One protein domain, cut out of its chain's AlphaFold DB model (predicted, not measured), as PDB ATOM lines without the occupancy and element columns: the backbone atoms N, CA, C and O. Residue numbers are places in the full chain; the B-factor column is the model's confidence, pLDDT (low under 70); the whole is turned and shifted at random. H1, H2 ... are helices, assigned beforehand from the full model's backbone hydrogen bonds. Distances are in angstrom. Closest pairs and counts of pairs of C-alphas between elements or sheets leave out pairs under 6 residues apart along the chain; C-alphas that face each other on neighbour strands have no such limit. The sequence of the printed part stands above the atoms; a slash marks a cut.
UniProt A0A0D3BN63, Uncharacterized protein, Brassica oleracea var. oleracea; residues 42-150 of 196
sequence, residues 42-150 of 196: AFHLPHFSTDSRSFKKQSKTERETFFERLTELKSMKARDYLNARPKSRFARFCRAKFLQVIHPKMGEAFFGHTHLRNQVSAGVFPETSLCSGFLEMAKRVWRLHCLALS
ATOM      1  N   ALA A  42     127.451 273.095 311.128       88.50
ATOM      2  CA  ALA A  42     126.221 273.129 310.330       88.50
ATOM      3  C   ALA A  42     126.144 272.095 309.186       88.50
ATOM      4  O   ALA A  42     125.391 272.294 308.238       88.50
ATOM      5  N   PHE A  43     126.871 270.975 309.279       88.69
ATOM      6  CA  PHE A  43     126.851 269.910 308.262       88.69
ATOM      7  C   PHE A  43     125.467 269.268 308.037       88.69
ATOM      8  O   PHE A  43     125.162 268.842 306.933       88.69
ATOM      9  N   HIS A  44     124.592 269.238 309.043       82.56
ATOM     10  CA  HIS A  44     123.219 268.741 308.874       82.56
ATOM     11  C   HIS A  44     122.325 269.708 308.070       82.56
ATOM     12  O   HIS A  44     121.259 269.324 307.605       82.56
ATOM     13  N   LEU A  45     122.744 270.968 307.889       86.12
ATOM     14  CA  LEU A  45     121.960 271.974 307.177       86.12
ATOM     15  C   LEU A  45     122.381 272.056 305.703       86.12
ATOM     16  O   LEU A  45     123.576 272.170 305.405       86.12
ATOM     17  N   PRO A  46     121.430 272.109 304.754       86.00
ATOM     18  CA  PRO A  46     121.705 272.427 303.362       86.00
ATOM     19  C   PRO A  46     122.675 273.604 303.207       86.00
ATOM     20  O   PRO A  46     122.456 274.715 303.691       86.00
ATOM     21  N   HIS A  47     123.767 273.357 302.480       86.56
ATOM     22  CA  HIS A  47     124.798 274.350 302.160       86.56
ATOM     23  C   HIS A  47     125.496 274.980 303.366       86.56
ATOM     24  O   HIS A  47     126.065 276.062 303.205       86.56
ATOM     25  N   PHE A  48     125.470 274.330 304.533       87.00
ATOM     26  CA  PHE A  48     126.018 274.873 305.778       87.00
ATOM     27  C   PHE A  48     125.383 276.223 306.165       87.00
ATOM     28  O   PHE A  48     126.035 277.074 306.767       87.00
ATOM     29  N   SER A  49     124.128 276.453 305.757       79.19
ATOM     30  CA  SER A  49     123.423 277.726 305.938       79.19
ATOM     31  C   SER A  49     122.372 277.614 307.034       79.19
ATOM     32  O   SER A  49     121.482 276.771 306.948       79.19
ATOM     33  N   THR A  50     122.401 278.529 308.000       69.62
ATOM     34  CA  THR A  50     121.416 278.653 309.093       69.62
ATOM     35  C   THR A  50     120.130 279.381 308.675       69.62
ATOM     36  O   THR A  50     119.438 279.958 309.509       69.62
ATOM     37  N   ASP A  51     119.823 279.410 307.376       70.38
ATOM     38  CA  ASP A  51     118.592 280.019 306.862       70.38
ATOM     39  C   ASP A  51     117.393 279.173 307.328       70.38
ATOM     40  O   ASP A  51     117.470 277.946 307.344       70.38
ATOM     41  N   SER A  52     116.275 279.800 307.695       57.94
ATOM     42  CA  SER A  52     115.071 279.102 308.169       57.94
ATOM     43  C   SER A  52     114.515 278.104 307.143       57.94
ATOM     44  O   SER A  52     113.848 277.135 307.506       57.94
ATOM     45  N   ARG A  53     114.836 278.287 305.856       61.06
ATOM     46  CA  ARG A  53     114.497 277.343 304.773       61.06
ATOM     47  C   ARG A  53     115.266 276.019 304.835       61.06
ATOM     48  O   ARG A  53     114.819 275.055 304.221       61.06
ATOM     49  N   SER A  54     116.379 275.963 305.564       60.06
ATOM     50  CA  SER A  54     117.275 274.804 305.650       60.06
ATOM     51  C   SER A  54     116.714 273.630 306.466       60.06
ATOM     52  O   SER A  54     117.282 272.549 306.408       60.06
ATOM     53  N   PHE A  55     115.615 273.817 307.207       59.78
ATOM     54  CA  PHE A  55     115.018 272.789 308.077       59.78
ATOM     55  C   PHE A  55     113.902 271.967 307.410       59.78
ATOM     56  O   PHE A  55     113.221 271.189 308.075       59.78
ATOM     57  N   LYS A  56     113.653 272.160 306.109       67.38
ATOM     58  CA  LYS A  56     112.616 271.414 305.384       67.38
ATOM     59  C   LYS A  56     113.165 270.084 304.872       67.38
ATOM     60  O   LYS A  56     114.294 270.034 304.388       67.38
ATOM     61  N   LYS A  57     112.330 269.037 304.914       70.38
ATOM     62  CA  LYS A  57     112.628 267.739 304.292       70.38
ATOM     63  C   LYS A  57     112.989 267.953 302.824       70.38
ATOM     64  O   LYS A  57     112.241 268.609 302.098       70.38
ATOM     65  N   GLN A  58     114.123 267.402 302.406       73.25
ATOM     66  CA  GLN A  58     114.630 267.619 301.057       73.25
ATOM     67  C   GLN A  58     113.745 266.939 300.020       73.25
ATOM     68  O   GLN A  58     113.396 265.759 300.132       73.25
ATOM     69  N   SER A  59     113.390 267.697 298.990       83.94
ATOM     70  CA  SER A  59     112.681 267.174 297.827       83.94
ATOM     71  C   SER A  59     113.588 266.270 296.986       83.94
ATOM     72  O   SER A  59     114.816 266.378 297.019       83.94
ATOM     73  N   LYS A  60     112.987 265.400 296.165       86.44
ATOM     74  CA  LYS A  60     113.731 264.551 295.219       86.44
ATOM     75  C   LYS A  60     114.675 265.374 294.327       86.44
ATOM     76  O   LYS A  60     115.841 265.017 294.195       86.44
ATOM     77  N   THR A  61     114.194 266.504 293.812       86.62
ATOM     78  CA  THR A  61     114.952 267.425 292.952       86.62
ATOM     79  C   THR A  61     116.154 268.055 293.665       86.62
ATOM     80  O   THR A  61     117.215 268.238 293.067       86.62
ATOM     81  N   GLU A  62     116.037 268.374 294.958       85.50
ATOM     82  CA  GLU A  62     117.167 268.900 295.735       85.50
ATOM     83  C   GLU A  62     118.255 267.844 295.940       85.50
ATOM     84  O   GLU A  62     119.436 268.157 295.780       85.50
ATOM     85  N   ARG A  63     117.868 266.593 296.216       88.56
ATOM     86  CA  ARG A  63     118.809 265.468 296.348       88.56
ATOM     87  C   ARG A  63     119.568 265.210 295.045       88.56
ATOM     88  O   ARG A  63     120.791 265.075 295.063       88.56
ATOM     89  N   GLU A  64     118.870 265.234 293.907       89.44
ATOM     90  CA  GLU A  64     119.479 265.147 292.568       89.44
ATOM     91  C   GLU A  64     120.474 266.296 292.339       89.44
ATOM     92  O   GLU A  64     121.617 266.066 291.943       89.44
ATOM     93  N   THR A  65     120.106 267.523 292.725       89.56
ATOM     94  CA  THR A  65     121.000 268.692 292.642       89.56
ATOM     95  C   THR A  65     122.267 268.521 293.498       89.56
ATOM     96  O   THR A  65     123.355 268.977 293.126       89.56
ATOM     97  N   PHE A  66     122.165 267.907 294.680       89.38
ATOM     98  CA  PHE A  66     123.335 267.598 295.508       89.38
ATOM     99  C   PHE A  66     124.222 266.528 294.864       89.38
ATOM    100  O   PHE A  66     125.447 266.690 294.855       89.38
ATOM    101  N   PHE A  67     123.625 265.497 294.266       89.50
ATOM    102  CA  PHE A  67     124.357 264.465 293.538       89.50
ATOM    103  C   PHE A  67     125.122 265.034 292.332       89.50
ATOM    104  O   PHE A  67     126.308 264.754 292.159       89.50
ATOM    105  N   GLU A  68     124.503 265.915 291.546       89.12
ATOM    106  CA  GLU A  68     125.177 266.621 290.448       89.12
ATOM    107  C   GLU A  68     126.370 267.450 290.950       89.12
ATOM    108  O   GLU A  68     127.473 267.390 290.412       89.12
ATOM    109  N   ARG A  69     126.213 268.182 292.058       86.31
ATOM    110  CA  ARG A  69     127.322 268.970 292.630       86.31
ATOM    111  C   ARG A  69     128.465 268.107 293.157       86.31
ATOM    112  O   ARG A  69     129.619 268.545 293.142       86.31
ATOM    113  N   LEU A  70     128.167 266.909 293.658       87.88
ATOM    114  CA  LEU A  70     129.185 265.939 294.061       87.88
ATOM    115  C   LEU A  70     130.057 265.530 292.864       87.88
ATOM    116  O   LEU A  70     131.280 265.403 293.021       87.88
ATOM    117  N   THR A  71     129.445 265.314 291.695       85.75
ATOM    118  CA  THR A  71     130.147 264.874 290.482       85.75
ATOM    119  C   THR A  71     130.922 266.012 289.825       85.75
ATOM    120  O   THR A  71     132.068 265.790 289.430       85.75
ATOM    121  N   GLU A  72     130.391 267.239 289.815       85.81
ATOM    122  CA  GLU A  72     131.082 268.425 289.279       85.81
ATOM    123  C   GLU A  72     132.474 268.637 289.899       85.81
ATOM    124  O   GLU A  72     133.455 268.906 289.207       85.81
ATOM    125  N   LEU A  73     132.580 268.493 291.223       83.62
ATOM    126  CA  LEU A  73     133.836 268.690 291.952       83.62
ATOM    127  C   LEU A  73     134.759 267.465 291.898       83.62
ATOM    128  O   LEU A  73     135.866 267.521 292.429       83.62
ATOM    129  N   LYS A  74     134.357 266.345 291.286       83.00
ATOM    130  CA  LYS A  74     135.163 265.115 291.286       83.00
ATOM    131  C   LYS A  74     136.458 265.275 290.482       83.00
ATOM    132  O   LYS A  74     137.508 264.844 290.957       83.00
ATOM    133  N   SER A  75     136.396 265.941 289.329       81.25
ATOM    134  CA  SER A  75     137.476 265.927 288.327       81.25
ATOM    135  C   SER A  75     138.359 267.180 288.300       81.25
ATOM    136  O   SER A  75     139.395 267.174 287.646       81.25
ATOM    137  N   MET A  76     137.988 268.252 289.007       87.38
ATOM    138  CA  MET A  76     138.731 269.523 289.004       87.38
ATOM    139  C   MET A  76     139.497 269.738 290.308       87.38
ATOM    140  O   MET A  76     139.021 269.343 291.374       87.38
ATOM    141  N   LYS A  77     140.653 270.413 290.273       90.81
ATOM    142  CA  LYS A  77     141.292 270.912 291.505       90.81
ATOM    143  C   LYS A  77     140.399 271.969 292.150       90.81
ATOM    144  O   LYS A  77     139.679 272.691 291.455       90.81
ATOM    145  N   ALA A  78     140.446 272.076 293.478       93.50
ATOM    146  CA  ALA A  78     139.576 272.998 294.204       93.50
ATOM    147  C   ALA A  78     139.755 274.452 293.733       93.50
ATOM    148  O   ALA A  78     138.770 275.157 293.521       93.50
ATOM    149  N   ARG A  79     141.003 274.881 293.506       93.50
ATOM    150  CA  ARG A  79     141.311 276.235 293.029       93.50
ATOM    151  C   ARG A  79     140.784 276.498 291.615       93.50
ATOM    152  O   ARG A  79     140.145 277.523 291.406       93.50
ATOM    153  N   ASP A  80     140.968 275.566 290.685       92.75
ATOM    154  CA  ASP A  80     140.480 275.709 289.305       92.75
ATOM    155  C   ASP A  80     138.953 275.853 289.272       92.75
ATOM    156  O   ASP A  80     138.412 276.698 288.559       92.75
ATOM    157  N   TYR A  81     138.249 275.085 290.113       92.44
ATOM    158  CA  TYR A  81     136.801 275.212 290.263       92.44
ATOM    159  C   TYR A  81     136.399 276.592 290.804       92.44
ATOM    160  O   TYR A  81     135.431 277.185 290.326       92.44
ATOM    161  N   LEU A  82     137.128 277.127 291.790       93.69
ATOM    162  CA  LEU A  82     136.859 278.461 292.337       93.69
ATOM    163  C   LEU A  82     137.078 279.567 291.301       93.69
ATOM    164  O   LEU A  82     136.250 280.471 291.219       93.69
ATOM    165  N   ASN A  83     138.130 279.456 290.490       92.25
ATOM    166  CA  ASN A  83     138.417 280.404 289.413       92.25
ATOM    167  C   ASN A  83     137.327 280.373 288.334       92.25
ATOM    168  O   ASN A  83     136.873 281.424 287.886       92.25
ATOM    169  N   ALA A  84     136.855 279.180 287.962       92.19
ATOM    170  CA  ALA A  84     135.775 279.025 286.989       92.19
ATOM    171  C   ALA A  84     134.404 279.465 287.539       92.19
ATOM    172  O   ALA A  84     133.557 279.951 286.792       92.19
ATOM    173  N   ARG A  85     134.153 279.277 288.843       92.44
ATOM    174  CA  ARG A  85     132.842 279.512 289.477       92.44
ATOM    175  C   ARG A  85     132.953 280.285 290.804       92.44
ATOM    176  O   ARG A  85     132.545 279.769 291.856       92.44
ATOM    177  N   PRO A  86     133.387 281.559 290.781       92.06
ATOM    178  CA  PRO A  86     133.664 282.345 291.992       92.06
ATOM    179  C   PRO A  86     132.415 282.669 292.834       92.06
ATOM    180  O   PRO A  86     132.502 282.965 294.028       92.06
ATOM    181  N   LYS A  87     131.219 282.588 292.235       92.00
ATOM    182  CA  LYS A  87     129.927 282.825 292.907       92.00
ATOM    183  C   LYS A  87     129.209 281.536 293.341       92.00
ATOM    184  O   LYS A  87     128.087 281.607 293.837       92.00
ATOM    185  N   SER A  88     129.833 280.366 293.172       91.88
ATOM    186  CA  SER A  88     129.239 279.075 293.551       91.88
ATOM    187  C   SER A  88     129.008 278.945 295.065       91.88
ATOM    188  O   SER A  88     129.634 279.633 295.879       91.88
ATOM    189  N   ARG A  89     128.130 278.012 295.468       92.12
ATOM    190  CA  ARG A  89     127.924 277.695 296.895       92.12
ATOM    191  C   ARG A  89     129.200 277.140 297.537       92.12
ATOM    192  O   ARG A  89     129.511 277.521 298.661       92.12
ATOM    193  N   PHE A  90     129.984 276.361 296.789       93.81
ATOM    194  CA  PHE A  90     131.311 275.917 297.216       93.81
ATOM    195  C   PHE A  90     132.266 277.097 297.453       93.81
ATOM    196  O   PHE A  90     132.908 277.165 298.494       93.81
ATOM    197  N   ALA A  91     132.295 278.096 296.562       94.75
ATOM    198  CA  ALA A  91     133.108 279.296 296.769       94.75
ATOM    199  C   ALA A  91     132.688 280.101 298.005       94.75
ATOM    200  O   ALA A  91     133.531 280.664 298.703       94.75
ATOM    201  N   ARG A  92     131.387 280.172 298.308       94.75
ATOM    202  CA  ARG A  92     130.902 280.789 299.554       94.75
ATOM    203  C   ARG A  92     131.343 279.990 300.784       94.75
ATOM    204  O   ARG A  92     131.832 280.592 301.735       94.75
ATOM    205  N   PHE A  93     131.227 278.663 300.734       95.50
ATOM    206  CA  PHE A  93     131.690 277.762 301.790       95.50
ATOM    207  C   PHE A  93     133.192 277.922 302.066       95.50
ATOM    208  O   PHE A  93     133.574 278.169 303.207       95.50
ATOM    209  N   CYS A  94     134.037 277.886 301.029       96.31
ATOM    210  CA  CYS A  94     135.484 278.059 301.170       96.31
ATOM    211  C   CYS A  94     135.843 279.392 301.831       96.31
ATOM    212  O   CYS A  94     136.668 279.413 302.740       96.31
ATOM    213  N   ARG A  95     135.204 280.495 301.418       95.56
ATOM    214  CA  ARG A  95     135.441 281.819 302.014       95.56
ATOM    215  C   ARG A  95     135.074 281.851 303.492       95.56
ATOM    216  O   ARG A  95     135.888 282.265 304.311       95.56
ATOM    217  N   ALA A  96     133.870 281.383 303.824       95.12
ATOM    218  CA  ALA A  96     133.386 281.367 305.197       95.12
ATOM    219  C   ALA A  96     134.302 280.529 306.099       95.12
ATOM    220  O   ALA A  96     134.784 281.027 307.114       95.12
ATOM    221  N   LYS A  97     134.614 279.291 305.699       96.12
ATOM    222  CA  LYS A  97     135.440 278.390 306.509       96.12
ATOM    223  C   LYS A  97     136.898 278.844 306.595       96.12
ATOM    224  O   LYS A  97     137.474 278.765 307.673       96.12
ATOM    225  N   PHE A  98     137.489 279.397 305.532       95.38
ATOM    226  CA  PHE A  98     138.873 279.893 305.583       95.38
ATOM    227  C   PHE A  98     139.024 281.024 306.602       95.38
ATOM    228  O   PHE A  98     139.950 281.021 307.407       95.38
ATOM    229  N   LEU A  99     138.083 281.970 306.596       93.44
ATOM    230  CA  LEU A  99     138.082 283.113 307.509       93.44
ATOM    231  C   LEU A  99     137.830 282.723 308.974       93.44
ATOM    232  O   LEU A  99     138.182 283.497 309.868       93.44
ATOM    233  N   GLN A 100     137.229 281.555 309.218       93.69
ATOM    234  CA  GLN A 100     137.086 280.976 310.554       93.69
ATOM    235  C   GLN A 100     138.336 280.190 310.978       93.69
ATOM    236  O   GLN A 100     138.800 280.354 312.101       93.69
ATOM    237  N   VAL A 101     138.912 279.373 310.083       93.56
ATOM    238  CA  VAL A 101     140.115 278.568 310.373       93.56
ATOM    239  C   VAL A 101     141.349 279.451 310.574       93.56
ATOM    240  O   VAL A 101     142.158 279.197 311.465       93.56
ATOM    241  N   ILE A 102     141.516 280.489 309.753       89.81
ATOM    242  CA  ILE A 102     142.671 281.385 309.828       89.81
ATOM    243  C   ILE A 102     142.358 282.536 310.780       89.81
ATOM    244  O   ILE A 102     141.720 283.533 310.423       89.81
ATOM    245  N   HIS A 103     142.852 282.402 312.010       85.81
ATOM    246  CA  HIS A 103     142.804 283.471 313.001       85.81
ATOM    247  C   HIS A 103     143.512 284.735 312.464       85.81
ATOM    248  O   HIS A 103     144.551 284.598 311.817       85.81
ATOM    249  N   PRO A 104     143.040 285.970 312.739       84.12
ATOM    250  CA  PRO A 104     143.684 287.200 312.253       84.12
ATOM    251  C   PRO A 104     145.203 287.248 312.486       84.12
ATOM    252  O   PRO A 104     145.959 287.448 311.541       84.12
ATOM    253  N   LYS A 105     145.655 286.898 313.700       81.19
ATOM    254  CA  LYS A 105     147.089 286.773 314.035       81.19
ATOM    255  C   LYS A 105     147.848 285.726 313.196       81.19
ATOM    256  O   LYS A 105     149.034 285.899 312.947       81.19
ATOM    257  N   MET A 106     147.197 284.637 312.764       82.94
ATOM    258  CA  MET A 106     147.799 283.688 311.804       82.94
ATOM    259  C   MET A 106     147.925 284.321 310.428       82.94
ATOM    260  O   MET A 106     148.926 284.119 309.752       82.94
ATOM    261  N   GLY A 107     146.892 285.059 310.018       83.19
ATOM    262  CA  GLY A 107     146.861 285.788 308.757       83.19
ATOM    263  C   GLY A 107     148.057 286.727 308.623       83.19
ATOM    264  O   GLY A 107     148.804 286.654 307.652       83.19
ATOM    265  N   GLU A 108     148.284 287.547 309.645       82.44
ATOM    266  CA  GLU A 108     149.420 288.470 309.704       82.44
ATOM    267  C   GLU A 108     150.761 287.726 309.682       82.44
ATOM    268  O   GLU A 108     151.617 288.035 308.857       82.44
ATOM    269  N   ALA A 109     150.927 286.694 310.517       80.94
ATOM    270  CA  ALA A 109     152.194 285.970 310.631       80.94
ATOM    271  C   ALA A 109     152.552 285.130 309.391       80.94
ATOM    272  O   ALA A 109     153.727 284.987 309.067       80.94
ATOM    273  N   PHE A 110     151.571 284.517 308.720       80.19
ATOM    274  CA  PHE A 110     151.833 283.585 307.611       80.19
ATOM    275  C   PHE A 110     151.773 284.243 306.240       80.19
ATOM    276  O   PHE A 110     152.371 283.722 305.302       80.19
ATOM    277  N   PHE A 111     151.041 285.350 306.115       80.31
ATOM    278  CA  PHE A 111     150.823 286.005 304.830       80.31
ATOM    279  C   PHE A 111     151.375 287.431 304.794       80.31
ATOM    280  O   PHE A 111     151.398 288.014 303.720       80.31
ATOM    281  N   GLY A 112     151.804 288.011 305.923       72.44
ATOM    282  CA  GLY A 112     152.419 289.345 305.966       72.44
ATOM    283  C   GLY A 112     151.503 290.485 305.506       72.44
ATOM    284  O   GLY A 112     151.970 291.594 305.256       72.44
ATOM    285  N   HIS A 113     150.200 290.225 305.351       68.75
ATOM    286  CA  HIS A 113     149.256 291.139 304.719       68.75
ATOM    287  C   HIS A 113     148.034 291.375 305.604       68.75
ATOM    288  O   HIS A 113     147.191 290.491 305.776       68.75
ATOM    289  N   THR A 114     147.859 292.618 306.055       66.75
ATOM    290  CA  THR A 114     146.662 293.090 306.777       66.75
ATOM    291  C   THR A 114     145.377 292.907 305.953       66.75
ATOM    292  O   THR A 114     144.279 292.798 306.494       66.75
ATOM    293  N   HIS A 115     145.499 292.807 304.624       80.69
ATOM    294  CA  HIS A 115     144.376 292.692 303.690       80.69
ATOM    295  C   HIS A 115     143.970 291.258 303.327       80.69
ATOM    296  O   HIS A 115     143.036 291.093 302.539       80.69
ATOM    297  N   LEU A 116     144.592 290.218 303.903       86.81
ATOM    298  CA  LEU A 116     144.256 288.818 303.597       86.81
ATOM    299  C   LEU A 116     142.751 288.540 303.721       86.81
ATOM    300  O   LEU A 116     142.151 287.914 302.848       86.81
ATOM    301  N   ARG A 117     142.113 289.026 304.794       88.88
ATOM    302  CA  ARG A 117     140.675 288.800 305.001       88.88
ATOM    303  C   ARG A 117     139.826 289.475 303.924       88.88
ATOM    304  O   ARG A 117     138.841 288.883 303.487       88.88
ATOM    305  N   ASN A 118     140.216 290.665 303.467       90.44
ATOM    306  CA  ASN A 118     139.517 291.382 302.399       90.44
ATOM    307  C   ASN A 118     139.669 290.642 301.066       90.44
ATOM    308  O   ASN A 118     138.680 290.431 300.366       90.44
ATOM    309  N   GLN A 119     140.884 290.175 300.766       90.94
ATOM    310  CA  GLN A 119     141.188 289.383 299.575       90.94
ATOM    311  C   GLN A 119     140.338 288.101 299.525       90.94
ATOM    312  O   GLN A 119     139.635 287.855 298.543       90.94
ATOM    313  N   VAL A 120     140.313 287.335 300.621       92.50
ATOM    314  CA  VAL A 120     139.507 286.109 300.718       92.50
ATOM    315  C   VAL A 120     138.014 286.419 300.661       92.50
ATOM    316  O   VAL A 120     137.270 285.707 299.991       92.50
ATOM    317  N   SER A 121     137.554 287.506 301.283       90.50
ATOM    318  CA  SER A 121     136.146 287.928 301.197       90.50
ATOM    319  C   SER A 121     135.725 288.225 299.750       90.50
ATOM    320  O   SER A 121     134.643 287.808 299.320       90.50
ATOM    321  N   ALA A 122     136.622 288.835 298.966       90.75
ATOM    322  CA  ALA A 122     136.455 289.057 297.530       90.75
ATOM    323  C   ALA A 122     136.542 287.768 296.683       90.75
ATOM    324  O   ALA A 122     136.241 287.795 295.494       90.75
ATOM    325  N   GLY A 123     136.886 286.624 297.286       90.38
ATOM    326  CA  GLY A 123     136.993 285.327 296.612       90.38
ATOM    327  C   GLY A 123     138.371 285.022 296.043       90.38
ATOM    328  O   GLY A 123     138.513 284.034 295.329       90.38
ATOM    329  N   VAL A 124     139.376 285.827 296.378       91.69
ATOM    330  CA  VAL A 124     140.759 285.608 295.959       91.69
ATOM    331  C   VAL A 124     141.508 284.910 297.093       91.69
ATOM    332  O   VAL A 124     141.516 285.367 298.232       91.69
ATOM    333  N   PHE A 125     142.124 283.773 296.789       92.06
ATOM    334  CA  PHE A 125     142.843 282.953 297.762       92.06
ATOM    335  C   PHE A 125     144.359 283.068 297.539       92.06
ATOM    336  O   PHE A 125     144.783 283.017 296.385       92.06
ATOM    337  N   PRO A 126     145.189 283.173 298.594       91.25
ATOM    338  CA  PRO A 126     146.639 283.258 298.434       91.25
ATOM    339  C   PRO A 126     147.249 282.026 297.762       91.25
ATOM    340  O   PRO A 126     146.851 280.887 298.030       91.25
ATOM    341  N   GLU A 127     148.300 282.239 296.974       89.56
ATOM    342  CA  GLU A 127     149.098 281.175 296.358       89.56
ATOM    343  C   GLU A 127     150.128 280.609 297.344       89.56
ATOM    344  O   GLU A 127     151.330 280.832 297.243       89.56
ATOM    345  N   THR A 128     149.637 279.884 298.351       89.56
ATOM    346  CA  THR A 128     150.468 279.239 299.383       89.56
ATOM    347  C   THR A 128     150.100 277.769 299.548       89.56
ATOM    348  O   THR A 128     148.953 277.378 299.321       89.56
ATOM    349  N   SER A 129     151.048 276.951 300.014       90.25
ATOM    350  CA  SER A 129     150.814 275.530 300.313       90.25
ATOM    351  C   SER A 129     149.728 275.323 301.373       90.25
ATOM    352  O   SER A 129     148.896 274.429 301.230       90.25
ATOM    353  N   LEU A 130     149.680 276.191 302.392       89.38
ATOM    354  CA  LEU A 130     148.634 276.187 303.416       89.38
ATOM    355  C   LEU A 130     147.249 276.399 302.794       89.38
ATOM    356  O   LEU A 130     146.313 275.661 303.100       89.38
ATOM    357  N   CYS A 131     147.122 277.382 301.900       92.88
ATOM    358  CA  CYS A 131     145.858 277.649 301.227       92.88
ATOM    359  C   CYS A 131     145.462 276.509 300.282       92.88
ATOM    360  O   CYS A 131     144.301 276.109 300.269       92.88
ATOM    361  N   SER A 132     146.407 275.949 299.527       93.75
ATOM    362  CA  SER A 132     146.142 274.799 298.657       93.75
ATOM    363  C   SER A 132     145.667 273.582 299.458       93.75
ATOM    364  O   SER A 132     144.677 272.952 299.088       93.75
ATOM    365  N   GLY A 133     146.309 273.299 300.598       94.81
ATOM    366  CA  GLY A 133     145.885 272.241 301.519       94.81
ATOM    367  C   GLY A 133     144.486 272.486 302.092       94.81
ATOM    368  O   GLY A 133     143.654 271.578 302.096       94.81
ATOM    369  N   PHE A 134     144.188 273.725 302.494       96.06
ATOM    370  CA  PHE A 134     142.847 274.107 302.939       96.06
ATOM    371  C   PHE A 134     141.792 273.878 301.850       96.06
ATOM    372  O   PHE A 134     140.742 273.307 302.132       96.06
ATOM    373  N   LEU A 135     142.050 274.309 300.612       96.38
ATOM    374  CA  LEU A 135     141.080 274.203 299.521       96.38
ATOM    375  C   LEU A 135     140.760 272.742 299.181       96.38
ATOM    376  O   LEU A 135     139.596 272.402 298.962       96.38
ATOM    377  N   GLU A 136     141.761 271.862 299.198       95.38
ATOM    378  CA  GLU A 136     141.546 270.428 298.987       95.38
ATOM    379  C   GLU A 136     140.800 269.767 300.158       95.38
ATOM    380  O   GLU A 136     139.926 268.924 299.936       95.38
ATOM    381  N   MET A 137     141.055 270.186 301.402       96.44
ATOM    382  CA  MET A 137     140.250 269.766 302.556       96.44
ATOM    383  C   MET A 137     138.793 270.234 302.418       96.44
ATOM    384  O   MET A 137     137.869 269.431 302.548       96.44
ATOM    385  N   ALA A 138     138.577 271.510 302.094       96.81
ATOM    386  CA  ALA A 138     137.252 272.086 301.897       96.81
ATOM    387  C   ALA A 138     136.476 271.361 300.794       96.81
ATOM    388  O   ALA A 138     135.300 271.046 300.971       96.81
ATOM    389  N   LYS A 139     137.143 271.016 299.689       95.50
ATOM    390  CA  LYS A 139     136.573 270.197 298.615       95.50
ATOM    391  C   LYS A 139     136.103 268.831 299.119       95.50
ATOM    392  O   LYS A 139     135.008 268.403 298.761       95.50
ATOM    393  N   ARG A 140     136.898 268.136 299.940       94.81
ATOM    394  CA  ARG A 140     136.524 266.822 300.503       94.81
ATOM    395  C   ARG A 140     135.300 266.927 301.411       94.81
ATOM    396  O   ARG A 140     134.362 266.156 301.233       94.81
ATOM    397  N   VAL A 141     135.283 267.910 302.311       94.50
ATOM    398  CA  VAL A 141     134.154 268.158 303.223       94.50
ATOM    399  C   VAL A 141     132.890 268.526 302.446       94.50
ATOM    400  O   VAL A 141     131.829 267.963 302.693       94.50
ATOM    401  N   TRP A 142     133.002 269.402 301.446       94.62
ATOM    402  CA  TRP A 142     131.872 269.781 300.599       94.62
ATOM    403  C   TRP A 142     131.307 268.600 299.804       94.62
ATOM    404  O   TRP A 142     130.096 268.459 299.670       94.62
ATOM    405  N   ARG A 143     132.169 267.718 299.287       93.12
ATOM    406  CA  ARG A 143     131.720 266.501 298.596       93.12
ATOM    407  C   ARG A 143     131.005 265.549 299.546       93.12
ATOM    408  O   ARG A 143     129.959 265.031 299.180       93.12
ATOM    409  N   LEU A 144     131.537 265.353 300.750       92.31
ATOM    410  CA  LEU A 144     130.873 264.549 301.774       92.31
ATOM    411  C   LEU A 144     129.492 265.127 302.121       92.31
ATOM    412  O   LEU A 144     128.530 264.376 302.207       92.31
ATOM    413  N   HIS A 145     129.378 266.453 302.213       91.12
ATOM    414  CA  HIS A 145     128.108 267.160 302.418       91.12
ATOM    415  C   HIS A 145     127.106 266.925 301.285       91.12
ATOM    416  O   HIS A 145     125.948 266.598 301.525       91.12
ATOM    417  N   CYS A 146     127.547 267.054 300.033       91.56
ATOM    418  CA  CYS A 146     126.700 266.756 298.878       91.56
ATOM    419  C   CYS A 146     126.259 265.289 298.850       91.56
ATOM    420  O   CYS A 146     125.117 265.006 298.515       91.56
ATOM    421  N   LEU A 147     127.146 264.360 299.205       90.62
ATOM    422  CA  LEU A 147     126.815 262.941 299.262       90.62
ATOM    423  C   LEU A 147     125.771 262.661 300.354       90.62
ATOM    424  O   LEU A 147     124.742 262.060 300.061       90.62
ATOM    425  N   ALA A 148     126.005 263.161 301.569       88.69
ATOM    426  CA  ALA A 148     125.093 263.054 302.707       88.69
ATOM    427  C   ALA A 148     123.669 263.509 302.358       88.69
ATOM    428  O   ALA A 148     122.708 262.809 302.654       88.69
ATOM    429  N   LEU A 149     123.544 264.645 301.668       87.19
ATOM    430  CA  LEU A 149     122.256 265.217 301.277       87.19
ATOM    431  C   LEU A 149     121.697 264.672 299.952       87.19
ATOM    432  O   LEU A 149     120.612 265.057 299.537       87.19
ATOM    433  N   SER A 150     122.417 263.788 299.261       88.19
ATOM    434  CA  SER A 150     121.872 263.091 298.088       88.19
ATOM    435  C   SER A 150     121.066 261.844 298.462       88.19
ATOM    436  O   SER A 150     120.281 261.356 297.650       88.19
TER     437      SER A 150
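Overview. This is residues 42 to 150 of the 196 residues of an uncharacterized protein of Brassica oleracea var. oleracea (UniProt A0A0D3BN63). One long helix, H7, makes a spine on which three other helices pack: H2 runs back along its later part, H4 crosses it nearer the middle, and H3 meets it with its first residues, about perpendicular to it. H6 packs on H4, which lies between H6 and H7; H5 lies near H6 at one end of the long axis, and the short H1, in the opening stretch of loop, lies toward the other end, away from the other helices. The printed part has 109 residues with seven named helices, in the order H1 to H7, and no named strand; its class is all helix. It is compact, with a radius of gyration of the C-alphas of 14.8 A, and its outline of 47 by 31 by 19 A is only just elongated.

Arrangement. The hub is H7, residues 129 to 148, which touches three helices. H2, residues 60 to 72, touches it with residues 66 to 70 alone, at a shallow tilt of 30 degrees, opposite ways; the closest C-alphas, those of Phe 66 and Cys 146, are 4.8 A apart. H3, residues 78 to 84, touches H7 about perpendicular, at 85 degrees, with the closest C-alphas, those of Ala 78 and Leu 135, 5.7 A apart. H4, residues 89 to 101, touches H7 at a steep tilt of 54 degrees, opposite ways; the closest C-alphas, those of Cys 94 and Ala 138, are 6.3 A apart. H6, residues 116 to 121, touches H4 at a shallow tilt of 29 degrees, opposite ways, and the closest C-alphas, those of Arg 95 and Val 120, are 6.1 A apart. H5, residues 104 to 111, is close to H6 but not clearly touching, with the closest C-alphas, those of Gly 107 and Leu 116, 6.5 A apart. H1, residues 52 to 55, touches no helix. Every O i to N i+4 pair is within hydrogen-bond range in H2, H3, H4, H5, H6 and H7; H1 is too short for such a pair.

Along the chain. H7 is 28.7 A long from first to last C-alpha, from C-alpha 129 at (150.814, 275.530, 300.313) to C-alpha 148 at (125.093, 263.054, 302.707). H2 is 18.7 A long and begins at C-alpha 60, at (113.731, 264.551, 295.219). H4 is 18.2 A long. H1, H3, H5 and H6 are shorter.

Size, cuts and confidence. The C-alphas farthest apart, those of Lys 60 and Gly 112, are 47.2 A apart. The printed part has no cut and no long link. The mean pLDDT of the printed part is 87.3; residue 50, residues 52 to 56 and residues 113 to 114 are under 70.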